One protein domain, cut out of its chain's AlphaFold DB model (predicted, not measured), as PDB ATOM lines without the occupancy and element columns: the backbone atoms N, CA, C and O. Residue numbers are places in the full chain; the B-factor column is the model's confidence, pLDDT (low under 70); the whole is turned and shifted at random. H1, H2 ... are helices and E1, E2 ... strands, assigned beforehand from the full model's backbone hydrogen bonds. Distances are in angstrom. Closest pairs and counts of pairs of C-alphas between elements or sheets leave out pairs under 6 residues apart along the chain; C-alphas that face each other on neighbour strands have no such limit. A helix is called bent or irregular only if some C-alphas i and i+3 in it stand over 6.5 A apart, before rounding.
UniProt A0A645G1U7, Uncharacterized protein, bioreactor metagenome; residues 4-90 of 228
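AT A GLANCE: This is residues 4 to 90 of the 228 residues of an uncharacterized protein of bioreactor metagenome (UniProt A0A645G1U7). A long, bent hairpin of strands, E1 and E2, arches over the two helices H2 and H3, which sit on one and the same face of its sheet; H2 is in the middle of the domain. The short strand E3 runs beside the last part of E2, a separate small hairpin, E4 and E5, leads straight into H2, and H1 packs on H2 about perpendicular to it. The printed part has 87 residues with three named helices and five named strands, in the order H1 E1 E2 E3 E4 E5 H2 H3, and the class is mixed, helices and strands. The sheets, E1 - E2 - E3 and E4 - E5, are antiparallel. The whole is compact, with a radius of gyration of the C-alphas of 13.1 A, yet elongated in outline, spanning 40 by 22 by 20 A.

HOW THE PARTS SIT: E1, residues 14 to 26, E2, residues 29 to 39, and E3, residues 45 to 47, form a meander, each strand the antiparallel neighbour of the one before. E1 bends by 98 degrees at residue 22 and E2 by 56 degrees at residue 35; the sheet is only just strongly twisted, with C-alphas up to 4.3 A off its best plane. In the hairpin of E1 and E2, N 16 and O 37 are 2.9 A apart and N 31 and O 24 2.8 A, within hydrogen-bond range; in that of E2 and E3, N 46 and O 38 are 2.8 A apart. H3, residues 81 to 89, is on this sheet at a height of 9.1 A, over E1 and across the strands, at 72 degrees to E1 on the local plane; their closest C-alphas, those of Val 26 and Gly 83, are 5.8 A apart. H2, residues 69 to 77, is on the same face, and its closest C-alphas with E2 are those of Tyr 77 and Ile 33, 7.4 A apart. H2 and H3, a helical hairpin, only just touch, with 3 pairs of C-alphas within 8 A, the closest being Arg 74 and Met 84 at 6.7 A; they run opposite ways at a steep tilt of 45 degrees. H1, residues 4 to 10, touches H2, about perpendicular at 84 degrees, with the C-alphas of Ile 5 and Tyr 76 closest at 6.2 A; it only grazes the sheet with its residues 5 to 9. E4, residues 54 to 57, and E5, residues 65 to 68, form a hairpin with N 55 and O 67 2.8 A apart; both strands are apart from E1 and E2. In H1, H2 and H3 every O i to N i+4 pair is within hydrogen-bond range.

IN THESE COORDINATES: H1 begins at C-alpha 4, (202.682, 213.281, 145.031). E1 measures 24.4 A from first to last C-alpha and E2 28.6 A, while E3 measures 6.8 A, E4 10.2 A and E5 10.0 A. H1, H2 and H3 measure 9.7 A, 12.5 A and 11.7 A. E2 begins at C-alpha 29, (191.878, 228.173, 132.450), and H3 ends at C-alpha 89, (210.323, 232.903, 137.173).

THE WHOLE: The two C-alphas farthest apart, those of Gly 28 and Gly 61, are 40.9 A apart. The printed part, residues 4 to 90, has no cut, and none of its links is long. The mean pLDDT of the printed part is 92.1; residue 61 alone is under 70.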
ATOM      1  N   LEU A   4     201.830 212.820 143.936       92.62
ATOM      2  CA  LEU A   4     202.682 213.281 145.031       92.62
ATOM      3  C   LEU A   4     201.847 213.821 146.198       92.62
ATOM      4  O   LEU A   4     202.083 213.457 147.346       92.62
ATOM      5  N   ILE A   5     200.850 214.665 145.932       94.25
ATOM      6  CA  ILE A   5     199.984 215.218 146.979       94.25
ATOM      7  C   ILE A   5     199.173 214.122 147.661       94.25
ATOM      8  O   ILE A   5     199.013 214.154 148.883       94.25
ATOM      9  N   ASP A   6     198.696 213.142 146.901       92.88
ATOM     10  CA  ASP A   6     197.953 212.010 147.452       92.88
ATOM     11  C   ASP A   6     198.843 211.143 148.355       92.88
ATOM     12  O   ASP A   6     198.418 210.733 149.439       92.88
ATOM     13  N   GLU A   7     200.100 210.927 147.961       92.81
ATOM     14  CA  GLU A   7     201.105 210.243 148.776       92.81
ATOM     15  C   GLU A   7     201.393 211.004 150.079       92.81
ATOM     16  O   GLU A   7     201.283 210.427 151.165       92.81
ATOM     17  N   LEU A   8     201.662 212.311 149.994       93.06
ATOM     18  CA  LEU A   8     201.953 213.158 151.154       93.06
ATOM     19  C   LEU A   8     200.757 213.240 152.116       93.06
ATOM     20  O   LEU A   8     200.919 213.095 153.330       93.06
ATOM     21  N   LYS A   9     199.529 213.378 151.601       92.94
ATOM     22  CA  LYS A   9     198.310 213.290 152.426       92.94
ATOM     23  C   LYS A   9     198.176 211.916 153.079       92.94
ATOM     24  O   LYS A   9     197.849 211.824 154.262       92.94
ATOM     25  N   GLY A  10     198.498 210.847 152.352       91.06
ATOM     26  CA  GLY A  10     198.537 209.479 152.873       91.06
ATOM     27  C   GLY A  10     199.572 209.252 153.983       91.06
ATOM     28  O   GLY A  10     199.410 208.323 154.775       91.06
ATOM     29  N   MET A  11     200.606 210.095 154.069       91.25
ATOM     30  CA  MET A  11     201.592 210.125 155.160       91.25
ATOM     31  C   MET A  11     201.144 210.982 156.359       91.25
ATOM     32  O   MET A  11     201.850 211.051 157.367       91.25
ATOM     33  N   GLY A  12     199.969 211.617 156.282       91.75
ATOM     34  CA  GLY A  12     199.414 212.456 157.343       91.75
ATOM     35  C   GLY A  12     199.833 213.924 157.273       91.75
ATOM     36  O   GLY A  12     199.765 214.612 158.293       91.75
ATOM     37  N   PHE A  13     200.285 214.404 156.109       93.94
ATOM     38  CA  PHE A  13     200.489 215.832 155.873       93.94
ATOM     39  C   PHE A  13     199.187 216.508 155.424       93.94
ATOM     40  O   PHE A  13     198.474 216.012 154.552       93.94
ATOM     41  N   GLU A  14     198.891 217.670 155.998       95.25
ATOM     42  CA  GLU A  14     197.746 218.505 155.630       95.25
ATOM     43  C   GLU A  14     198.231 219.738 154.867       95.25
ATOM     44  O   GLU A  14     199.177 220.403 155.289       95.25
ATOM     45  N   PHE A  15     197.560 220.063 153.764       95.62
ATOM     46  CA  PHE A  15     197.867 221.225 152.932       95.62
ATOM     47  C   PHE A  15     196.841 222.325 153.176       95.62
ATOM     48  O   PHE A  15     195.644 222.047 153.260       95.62
ATOM     49  N   GLN A  16     197.314 223.561 153.308       95.56
ATOM     50  CA  GLN A  16     196.478 224.733 153.535       95.56
ATOM     51  C   GLN A  16     196.936 225.879 152.641       95.56
ATOM     52  O   GLN A  16     198.123 226.209 152.607       95.56
ATOM     53  N   GLU A  17     195.978 226.499 151.966       96.94
ATOM     54  CA  GLU A  17     196.201 227.683 151.145       96.94
ATOM     55  C   GLU A  17     196.157 228.952 152.000       96.94
ATOM     56  O   GLU A  17     195.342 229.096 152.914       96.94
ATOM     57  N   GLY A  18     197.094 229.854 151.729       95.06
ATOM     58  CA  GLY A  18     197.220 231.157 152.360       95.06
ATOM     59  C   GLY A  18     196.775 232.283 151.432       95.06
ATOM     60  O   GLY A  18     195.712 232.234 150.817       95.06
ATOM     61  N   ASN A  19     197.595 233.328 151.351       95.38
ATOM     62  CA  ASN A  19     197.297 234.490 150.518       95.38
ATOM     63  C   ASN A  19     197.418 234.142 149.035       95.38
ATOM     64  O   ASN A  19     198.285 233.349 148.667       95.38
ATOM     65  N   LEU A  20     196.601 234.789 148.201       95.62
ATOM     66  CA  LEU A  20     196.779 234.762 146.754       95.62
ATOM     67  C   LEU A  20     198.150 235.353 146.411       95.62
ATOM     68  O   LEU A  20     198.514 236.436 146.876       95.62
ATOM     69  N   VAL A  21     198.900 234.624 145.600       92.62
ATOM     70  CA  VAL A  21     200.237 234.998 145.151       92.62
ATOM     71  C   VAL A  21     200.187 235.528 143.729       92.62
ATOM     72  O   VAL A  21     200.766 236.578 143.448       92.62
ATOM     73  N   MET A  22     199.551 234.777 142.832       92.94
ATOM     74  CA  MET A  22     199.441 235.112 141.417       92.94
ATOM     75  C   MET A  22     198.353 234.287 140.737       92.94
ATOM     76  O   MET A  22     197.970 233.227 141.224       92.94
ATOM     77  N   GLU A  23     197.922 234.761 139.577       93.38
ATOM     78  CA  GLU A  23     197.072 234.027 138.644       93.38
ATOM     79  C   GLU A  23     197.940 233.541 137.481       93.38
ATOM     80  O   GLU A  23     198.760 234.302 136.952       93.38
ATOM     81  N   VAL A  24     197.782 232.276 137.097       91.69
ATOM     82  CA  VAL A  24     198.461 231.685 135.937       91.69
ATOM     83  C   VAL A  24     197.442 231.054 135.000       91.69
ATOM     84  O   VAL A  24     196.449 230.495 135.445       91.69
ATOM     85  N   GLU A  25     197.690 231.125 133.698       87.25
ATOM     86  CA  GLU A  25     196.886 230.417 132.701       87.25
ATOM     87  C   GLU A  25     197.452 229.008 132.518       87.25
ATOM     88  O   GLU A  25     198.616 228.859 132.148       87.25
ATOM     89  N   VAL A  26     196.638 227.984 132.768       81.75
ATOM     90  CA  VAL A  26     196.991 226.568 132.593       81.75
ATOM     91  C   VAL A  26     195.935 225.935 131.703       81.75
ATOM     92  O   VAL A  26     194.749 225.977 132.018       81.75
ATOM     93  N   ALA A  27     196.347 225.375 130.565       79.56
ATOM     94  CA  ALA A  27     195.435 224.762 129.592       79.56
ATOM     95  C   ALA A  27     194.219 225.636 129.169       79.56
ATOM     96  O   ALA A  27     193.189 225.107 128.752       79.56
ATOM     97  N   GLY A  28     194.348 226.968 129.226       80.94
ATOM     98  CA  GLY A  28     193.284 227.922 128.881       80.94
ATOM     99  C   GLY A  28     192.296 228.236 130.009       80.94
ATOM    100  O   GLY A  28     191.269 228.863 129.748       80.94
ATOM    101  N   GLU A  29     192.591 227.798 131.233       87.94
ATOM    102  CA  GLU A  29     191.878 228.173 132.450       87.94
ATOM    103  C   GLU A  29     192.794 228.988 133.372       87.94
ATOM    104  O   GLU A  29     193.975 228.674 133.548       87.94
ATOM    105  N   THR A  30     192.238 230.022 134.002       93.06
ATOM    106  CA  THR A  30     192.944 230.799 135.022       93.06
ATOM    107  C   THR A  30     192.973 230.023 136.339       93.06
ATOM    108  O   THR A  30     191.928 229.713 136.911       93.06
ATOM    109  N   VAL A  31     194.172 229.733 136.843       94.31
ATOM    110  CA  VAL A  31     194.418 229.076 138.129       94.31
ATOM    111  C   VAL A  31     194.976 230.093 139.122       94.31
ATOM    112  O   VAL A  31     196.022 230.704 138.896       94.31
ATOM    113  N   GLU A  32     194.286 230.256 140.248       95.94
ATOM    114  CA  GLU A  32     194.732 231.074 141.376       95.94
ATOM    115  C   GLU A  32     195.745 230.293 142.226       95.94
ATOM    116  O   GLU A  32     195.425 229.270 142.833       95.94
ATOM    117  N   ILE A  33     196.992 230.768 142.279       95.50
ATOM    118  CA  ILE A  33     198.046 230.168 143.101       95.50
ATOM    119  C   ILE A  33     198.142 230.924 144.420       95.50
ATOM    120  O   ILE A  33     198.384 232.132 144.441       95.50
ATOM    121  N   HIS A  34     198.054 230.189 145.525       97.00
ATOM    122  CA  HIS A  34     198.196 230.713 146.877       97.00
ATOM    123  C   HIS A  34     199.512 230.270 147.531       97.00
ATOM    124  O   HIS A  34     200.186 229.333 147.099       97.00
ATOM    125  N   ASP A  35     199.890 230.933 148.621       96.06
ATOM    126  CA  ASP A  35     200.921 230.422 149.524       96.06
ATOM    127  C   ASP A  35     200.505 229.038 150.045       96.06
ATOM    128  O   ASP A  35     199.416 228.892 150.597       96.06
ATOM    129  N   LEU A  36     201.373 228.032 149.923       96.50
ATOM    130  CA  LEU A  36     201.061 226.669 150.339       96.50
ATOM    131  C   LEU A  36     201.769 226.354 151.653       96.50
ATOM    132  O   LEU A  36     202.997 226.410 151.763       96.50
ATOM    133  N   ARG A  37     200.984 226.021 152.675       96.25
ATOM    134  CA  ARG A  37     201.481 225.577 153.977       96.25
ATOM    135  C   ARG A  37     201.251 224.087 154.117       96.25
ATOM    136  O   ARG A  37     200.153 223.604 153.851       96.25
ATOM    137  N   VAL A  38     202.270 223.382 154.591       95.00
ATOM    138  CA  VAL A  38     202.172 221.963 154.926       95.00
ATOM    139  C   VAL A  38     202.281 221.796 156.425       95.00
ATOM    140  O   VAL A  38     203.254 222.231 157.039       95.00
ATOM    141  N   LYS A  39     201.282 221.150 157.012       94.50
ATOM    142  CA  LYS A  39     201.260 220.771 158.415       94.50
ATOM    143  C   LYS A  39     201.555 219.281 158.536       94.50
ATOM    144  O   LYS A  39     200.888 218.460 157.916       94.50
ATOM    145  N   SER A  40     202.562 218.937 159.328       90.56
ATOM    146  CA  SER A  40     202.890 217.549 159.655       90.56
ATOM    147  C   SER A  40     201.915 216.960 160.676       90.56
ATOM    148  O   SER A  40     201.235 217.683 161.410       90.56
ATOM    149  N   SER A  41     201.937 215.633 160.804       84.69
ATOM    150  CA  SER A  41     201.199 214.908 161.847       84.69
ATOM    151  C   SER A  41     201.606 215.285 163.281       84.69
ATOM    152  O   SER A  41     200.870 214.999 164.219       84.69
ATOM    153  N   GLU A  42     202.758 215.938 163.469       85.25
ATOM    154  CA  GLU A  42     203.229 216.455 164.768       85.25
ATOM    155  C   GLU A  42     202.802 217.903 165.023       85.25
ATOM    156  O   GLU A  42     203.121 218.475 166.060       85.25
ATOM    157  N   GLY A  43     202.078 218.513 164.081       86.12
ATOM    158  CA  GLY A  43     201.610 219.892 164.181       86.12
ATOM    159  C   GLY A  43     202.624 220.943 163.729       86.12
ATOM    160  O   GLY A  43     202.291 222.126 163.744       86.12
ATOM    161  N   GLN A  44     203.823 220.555 163.279       90.50
ATOM    162  CA  GLN A  44     204.765 221.492 162.659       90.50
ATOM    163  C   GLN A  44     204.198 222.002 161.332       90.50
ATOM    164  O   GLN A  44     203.813 221.193 160.490       90.50
ATOM    165  N   ILE A  45     204.194 223.322 161.139       92.56
ATOM    166  CA  ILE A  45     203.741 223.979 159.909       92.56
ATOM    167  C   ILE A  45     204.947 224.561 159.178       92.56
ATOM    168  O   ILE A  45     205.760 225.266 159.775       92.56
ATOM    169  N   ILE A  46     205.042 224.284 157.882       92.50
ATOM    170  CA  ILE A  46     206.098 224.778 157.001       92.50
ATOM    171  C   ILE A  46     205.440 225.526 155.843       92.50
ATOM    172  O   ILE A  46     204.547 224.995 155.186       92.50
ATOM    173  N   LEU A  47     205.874 226.762 155.600       95.06
ATOM    174  CA  LEU A  47     205.538 227.494 154.381       95.06
ATOM    175  C   LEU A  47     206.448 227.002 153.253       95.06
ATOM    176  O   LEU A  47     207.673 227.082 153.377       95.06
ATOM    177  N   LEU A  48     205.860 226.503 152.169       95.06
ATOM    178  CA  LEU A  48     206.619 226.065 151.006       95.06
ATOM    179  C   LEU A  48     207.107 227.267 150.204       95.06
ATOM    180  O   LEU A  48     206.374 228.229 149.970       95.06
ATOM    181  N   LYS A  49     208.365 227.203 149.770       94.06
ATOM    182  CA  LYS A  49     208.935 228.215 148.883       94.06
ATOM    183  C   LYS A  49     208.453 227.991 147.450       94.06
ATOM    184  O   LYS A  49     208.249 226.862 147.019       94.06
ATOM    185  N   ARG A  50     208.336 229.076 146.688       92.88
ATOM    186  CA  ARG A  50     208.023 229.054 145.248       92.88
ATOM    187  C   ARG A  50     209.306 228.937 144.426       92.88
ATOM    188  O   ARG A  50     209.650 229.814 143.641       92.88
ATOM    189  N   ASP A  51     210.076 227.898 144.713       93.00
ATOM    190  CA  ASP A  51     211.338 227.586 144.052       93.00
ATOM    191  C   ASP A  51     211.594 226.072 144.070       93.00
ATOM    192  O   ASP A  51     210.816 225.290 144.620       93.00
ATOM    193  N   MET A  52     212.702 225.644 143.472       94.69
ATOM    194  CA  MET A  52     213.094 224.234 143.440       94.69
ATOM    195  C   MET A  52     213.916 223.814 144.670       94.69
ATOM    196  O   MET A  52     214.703 222.873 144.582       94.69
ATOM    197  N   THR A  53     213.768 224.491 145.820       93.81
ATOM    198  CA  THR A  53     214.465 224.093 147.053       93.81
ATOM    199  C   THR A  53     214.083 222.651 147.415       93.81
ATOM    200  O   THR A  53     212.888 222.375 147.590       93.81
ATOM    201  N   PRO A  54     215.064 221.737 147.558       94.50
ATOM    202  CA  PRO A  54     214.807 220.367 147.983       94.50
ATOM    203  C   PRO A  54     214.221 220.308 149.396       94.50
ATOM    204  O   PRO A  54     214.628 221.057 150.285       94.50
ATOM    205  N   MET A  55     213.305 219.372 149.615       92.88
ATOM    206  CA  MET A  55     212.638 219.132 150.886       92.88
ATOM    207  C   MET A  55     212.484 217.629 151.143       92.88
ATOM    208  O   MET A  55     212.298 216.829 150.223       92.88
ATOM    209  N   LEU A  56     212.573 217.253 152.420       92.12
ATOM    210  CA  LEU A  56     212.353 215.895 152.907       92.12
ATOM    211  C   LEU A  56     211.055 215.859 153.717       92.12
ATOM    212  O   LEU A  56     210.929 216.578 154.708       92.12
ATOM    213  N   PHE A  57     210.124 215.001 153.314       91.31
ATOM    214  CA  PHE A  57     208.911 214.694 154.063       91.31
ATOM    215  C   PHE A  57     209.110 213.358 154.788       91.31
ATOM    216  O   PHE A  57     209.100 212.314 154.131       91.31
ATOM    217  N   PRO A  58     209.330 213.370 156.115       88.56
ATOM    218  CA  PRO A  58     209.625 212.152 156.857       88.56
ATOM    219  C   PRO A  58     208.406 211.228 156.928       88.56
ATOM    220  O   PRO A  58     207.309 211.645 157.317       88.56
ATOM    221  N   GLY A  59     208.607 209.960 156.578       80.00
ATOM    222  CA  GLY A  59     207.585 208.924 156.629       80.00
ATOM    223  C   GLY A  59     207.508 208.290 158.014       80.00
ATOM    224  O   GLY A  59     208.402 207.566 158.445       80.00
ATOM    225  N   LYS A  60     206.407 208.498 158.741       72.25
ATOM    226  CA  LYS A  60     206.175 207.795 160.016       72.25
ATOM    227  C   LYS A  60     205.810 206.327 159.779       72.25
ATOM    228  O   LYS A  60     204.634 205.973 159.758       72.25
ATOM    229  N   GLY A  61     206.820 205.476 159.592       69.75
ATOM    230  CA  GLY A  61     206.642 204.051 159.279       69.75
ATOM    231  C   GLY A  61     206.402 203.762 157.791       69.75
ATOM    232  O   GLY A  61     205.912 202.689 157.448       69.75
ATOM    233  N   ARG A  62     206.733 204.723 156.923       76.56
ATOM    234  CA  ARG A  62     206.799 204.607 155.457       76.56
ATOM    235  C   ARG A  62     208.134 205.182 154.987       76.56
ATOM    236  O   ARG A  62     208.812 205.830 155.780       76.56
ATOM    237  N   ASP A  63     208.477 204.967 153.723       85.50
ATOM    238  CA  ASP A  63     209.654 205.597 153.129       85.50
ATOM    239  C   ASP A  63     209.515 207.127 153.125       85.50
ATOM    240  O   ASP A  63     208.416 207.674 152.980       85.50
ATOM    241  N   ASP A  64     210.638 207.818 153.314       90.75
ATOM    242  CA  ASP A  64     210.684 209.274 153.228       90.75
ATOM    243  C   ASP A  64     210.502 209.735 151.779       90.75
ATOM    244  O   ASP A  64     211.103 209.181 150.854       90.75
ATOM    245  N   VAL A  65     209.767 210.831 151.585       92.25
ATOM    246  CA  VAL A  65     209.593 211.439 150.263       92.25
ATOM    247  C   VAL A  65     210.550 212.617 150.111       92.25
ATOM    248  O   VAL A  65     210.480 213.606 150.845       92.25
ATOM    249  N   ARG A  66     211.458 212.514 149.138       93.81
ATOM    250  CA  ARG A  66     212.362 213.596 148.722       93.81
ATOM    251  C   ARG A  66     211.816 214.244 147.460       93.81
ATOM    252  O   ARG A  66     211.664 213.570 146.448       93.81
ATOM    253  N   THR A  67     211.545 215.541 147.518       94.75
ATOM    254  CA  THR A  67     210.989 216.311 146.395       94.75
ATOM    255  C   THR A  67     211.438 217.772 146.475       94.75
ATOM    256  O   THR A  67     212.089 218.156 147.446       94.75
ATOM    257  N   ALA A  68     211.128 218.601 145.480       95.69
ATOM    258  CA  ALA A  68     211.323 220.047 145.560       95.69
ATOM    259  C   ALA A  68     210.012 220.770 145.896       95.69
ATOM    260  O   ALA A  68     208.926 220.299 145.562       95.69
ATOM    261  N   CYS A  69     210.096 221.952 146.515       95.62
ATOM    262  CA  CYS A  69     208.899 222.744 146.823       95.62
ATOM    263  C   CYS A  69     208.072 223.051 145.558       95.62
ATOM    264  O   CYS A  69     206.853 222.890 145.565       95.62
ATOM    265  N   GLY A  70     208.729 223.405 144.450       95.50
ATOM    266  CA  GLY A  70     208.084 223.624 143.154       95.50
ATOM    267  C   GLY A  70     207.358 222.394 142.602       95.50
ATOM    268  O   GLY A  70     206.291 222.541 142.013       95.50
ATOM    269  N   ASP A  71     207.858 221.179 142.847       96.00
ATOM    270  CA  ASP A  71     207.177 219.944 142.429       96.00
ATOM    271  C   ASP A  71     205.885 219.707 143.223       96.00
ATOM    272  O   ASP A  71     204.904 219.201 142.676       96.00
ATOM    273  N   VAL A  72     205.865 220.108 144.499       96.31
ATOM    274  CA  VAL A  72     204.657 220.074 145.334       96.31
ATOM    275  C   VAL A  72     203.612 221.049 144.792       96.31
ATOM    276  O   VAL A  72     202.458 220.668 144.630       96.31
ATOM    277  N   TYR A  73     204.014 222.278 144.453       96.19
ATOM    278  CA  TYR A  73     203.131 223.252 143.805       96.19
ATOM    279  C   TYR A  73     202.580 222.742 142.469       96.19
ATOM    280  O   TYR A  73     201.375 222.844 142.231       96.19
ATOM    281  N   ARG A  74     203.447 222.157 141.628       95.75
ATOM    282  CA  ARG A  74     203.067 221.578 140.334       95.75
ATOM    283  C   ARG A  74     201.949 220.559 140.488       95.75
ATOM    284  O   ARG A  74     200.938 220.643 139.803       95.75
ATOM    285  N   ASP A  75     202.135 219.602 141.392       96.06
ATOM    286  CA  ASP A  75     201.199 218.497 141.594       96.06
ATOM    287  C   ASP A  75     199.907 218.946 142.301       96.06
ATOM    288  O   ASP A  75     198.825 218.444 141.990       96.06
ATOM    289  N   TYR A  76     200.002 219.927 143.209       95.62
ATOM    290  CA  TYR A  76     198.862 220.482 143.944       95.62
ATOM    291  C   TYR A  76     197.902 221.264 143.047       95.62
ATOM    292  O   TYR A  76     196.699 221.005 143.081       95.62
ATOM    293  N   TYR A  77     198.426 222.176 142.226       94.38
ATOM    294  CA  TYR A  77     197.619 223.012 141.329       94.38
ATOM    295  C   TYR A  77     197.431 222.408 139.931       94.38
ATOM    296  O   TYR A  77     196.682 222.955 139.130       94.38
ATOM    297  N   GLY A  78     198.090 221.286 139.623       93.56
ATOM    298  CA  GLY A  78     198.036 220.672 138.295       93.56
ATOM    299  C   GLY A  78     198.705 221.524 137.214       93.56
ATOM    300  O   GLY A  78     198.204 221.587 136.096       93.56
ATOM    301  N   LEU A  79     199.811 222.195 137.552       93.94
ATOM    302  CA  LEU A  79     200.492 223.123 136.647       93.94
ATOM    303  C   LEU A  79     201.193 222.373 135.506       93.94
ATOM    304  O   LEU A  79     201.906 221.391 135.737       93.94
ATOM    305  N   ASP A  80     201.031 222.884 134.289       93.38
ATOM    306  CA  ASP A  80     201.841 222.508 133.132       93.38
ATOM    307  C   ASP A  80     203.191 223.259 133.128       93.38
ATOM    308  O   ASP A  80     203.551 223.950 134.086       93.38
ATOM    309  N   GLU A  81     203.985 223.092 132.068       93.62
ATOM    310  CA  GLU A  81     205.287 223.762 131.943       93.62
ATOM    311  C   GLU A  81     205.166 225.293 131.916       93.62
ATOM    312  O   GLU A  81     206.033 225.983 132.456       93.62
ATOM    313  N   GLU A  82     204.083 225.827 131.342       93.38
ATOM    314  CA  GLU A  82     203.812 227.266 131.283       93.38
ATOM    315  C   GLU A  82     203.488 227.811 132.678       93.38
ATOM    316  O   GLU A  82     204.131 228.755 133.147       93.38
ATOM    317  N   GLY A  83     202.566 227.158 133.393       94.25
ATOM    318  CA  GLY A  83     202.230 227.492 134.776       94.25
ATOM    319  C   GLY A  83     203.437 227.383 135.709       94.25
ATOM    320  O   GLY A  83     203.625 228.231 136.585       94.25
ATOM    321  N   MET A  84     204.308 226.393 135.490       95.25
ATOM    322  CA  MET A  84     205.559 226.251 136.236       95.25
ATOM    323  C   MET A  84     206.563 227.366 135.937       95.25
ATOM    324  O   MET A  84     207.155 227.907 136.874       95.25
ATOM    325  N   ALA A  85     206.751 227.739 134.669       94.19
ATOM    326  CA  ALA A  85     207.637 228.841 134.299       94.19
ATOM    327  C   ALA A  85     207.170 230.163 134.935       94.19
ATOM    328  O   ALA A  85     207.961 230.876 135.564       94.19
ATOM    329  N   MET A  86     205.863 230.430 134.875       93.31
ATOM    330  CA  MET A  86     205.249 231.591 135.513       93.31
ATOM    331  C   MET A  86     205.433 231.572 137.035       93.31
ATOM    332  O   MET A  86     205.886 232.567 137.599       93.31
ATOM    333  N   LEU A  87     205.167 230.444 137.703       93.62
ATOM    334  CA  LEU A  87     205.323 230.317 139.155       93.62
ATOM    335  C   LEU A  87     206.762 230.583 139.625       93.62
ATOM    336  O   LEU A  87     206.979 231.283 140.618       93.62
ATOM    337  N   LEU A  88     207.748 229.997 138.942       93.50
ATOM    338  CA  LEU A  88     209.145 230.014 139.379       93.50
ATOM    339  C   LEU A  88     209.880 231.299 138.979       93.50
ATOM    340  O   LEU A  88     210.761 231.776 139.713       93.50
ATOM    341  N   TYR A  89     209.536 231.854 137.816       92.12
ATOM    342  CA  TYR A  89     210.323 232.903 137.173       92.12
ATOM    343  C   TYR A  89     209.531 234.164 136.810       92.12
ATOM    344  O   TYR A  89     210.143 235.164 136.419       92.12
ATOM    345  N   ASN A  90     208.206 234.144 136.986       93.25
ATOM    346  CA  ASN A  90     207.292 235.239 136.659       93.25
ATOM    347  C   ASN A  90     207.421 235.711 135.196       93.25
ATOM    348  O   ASN A  90     207.369 236.908 134.905       93.25
TER     349      ASN A  90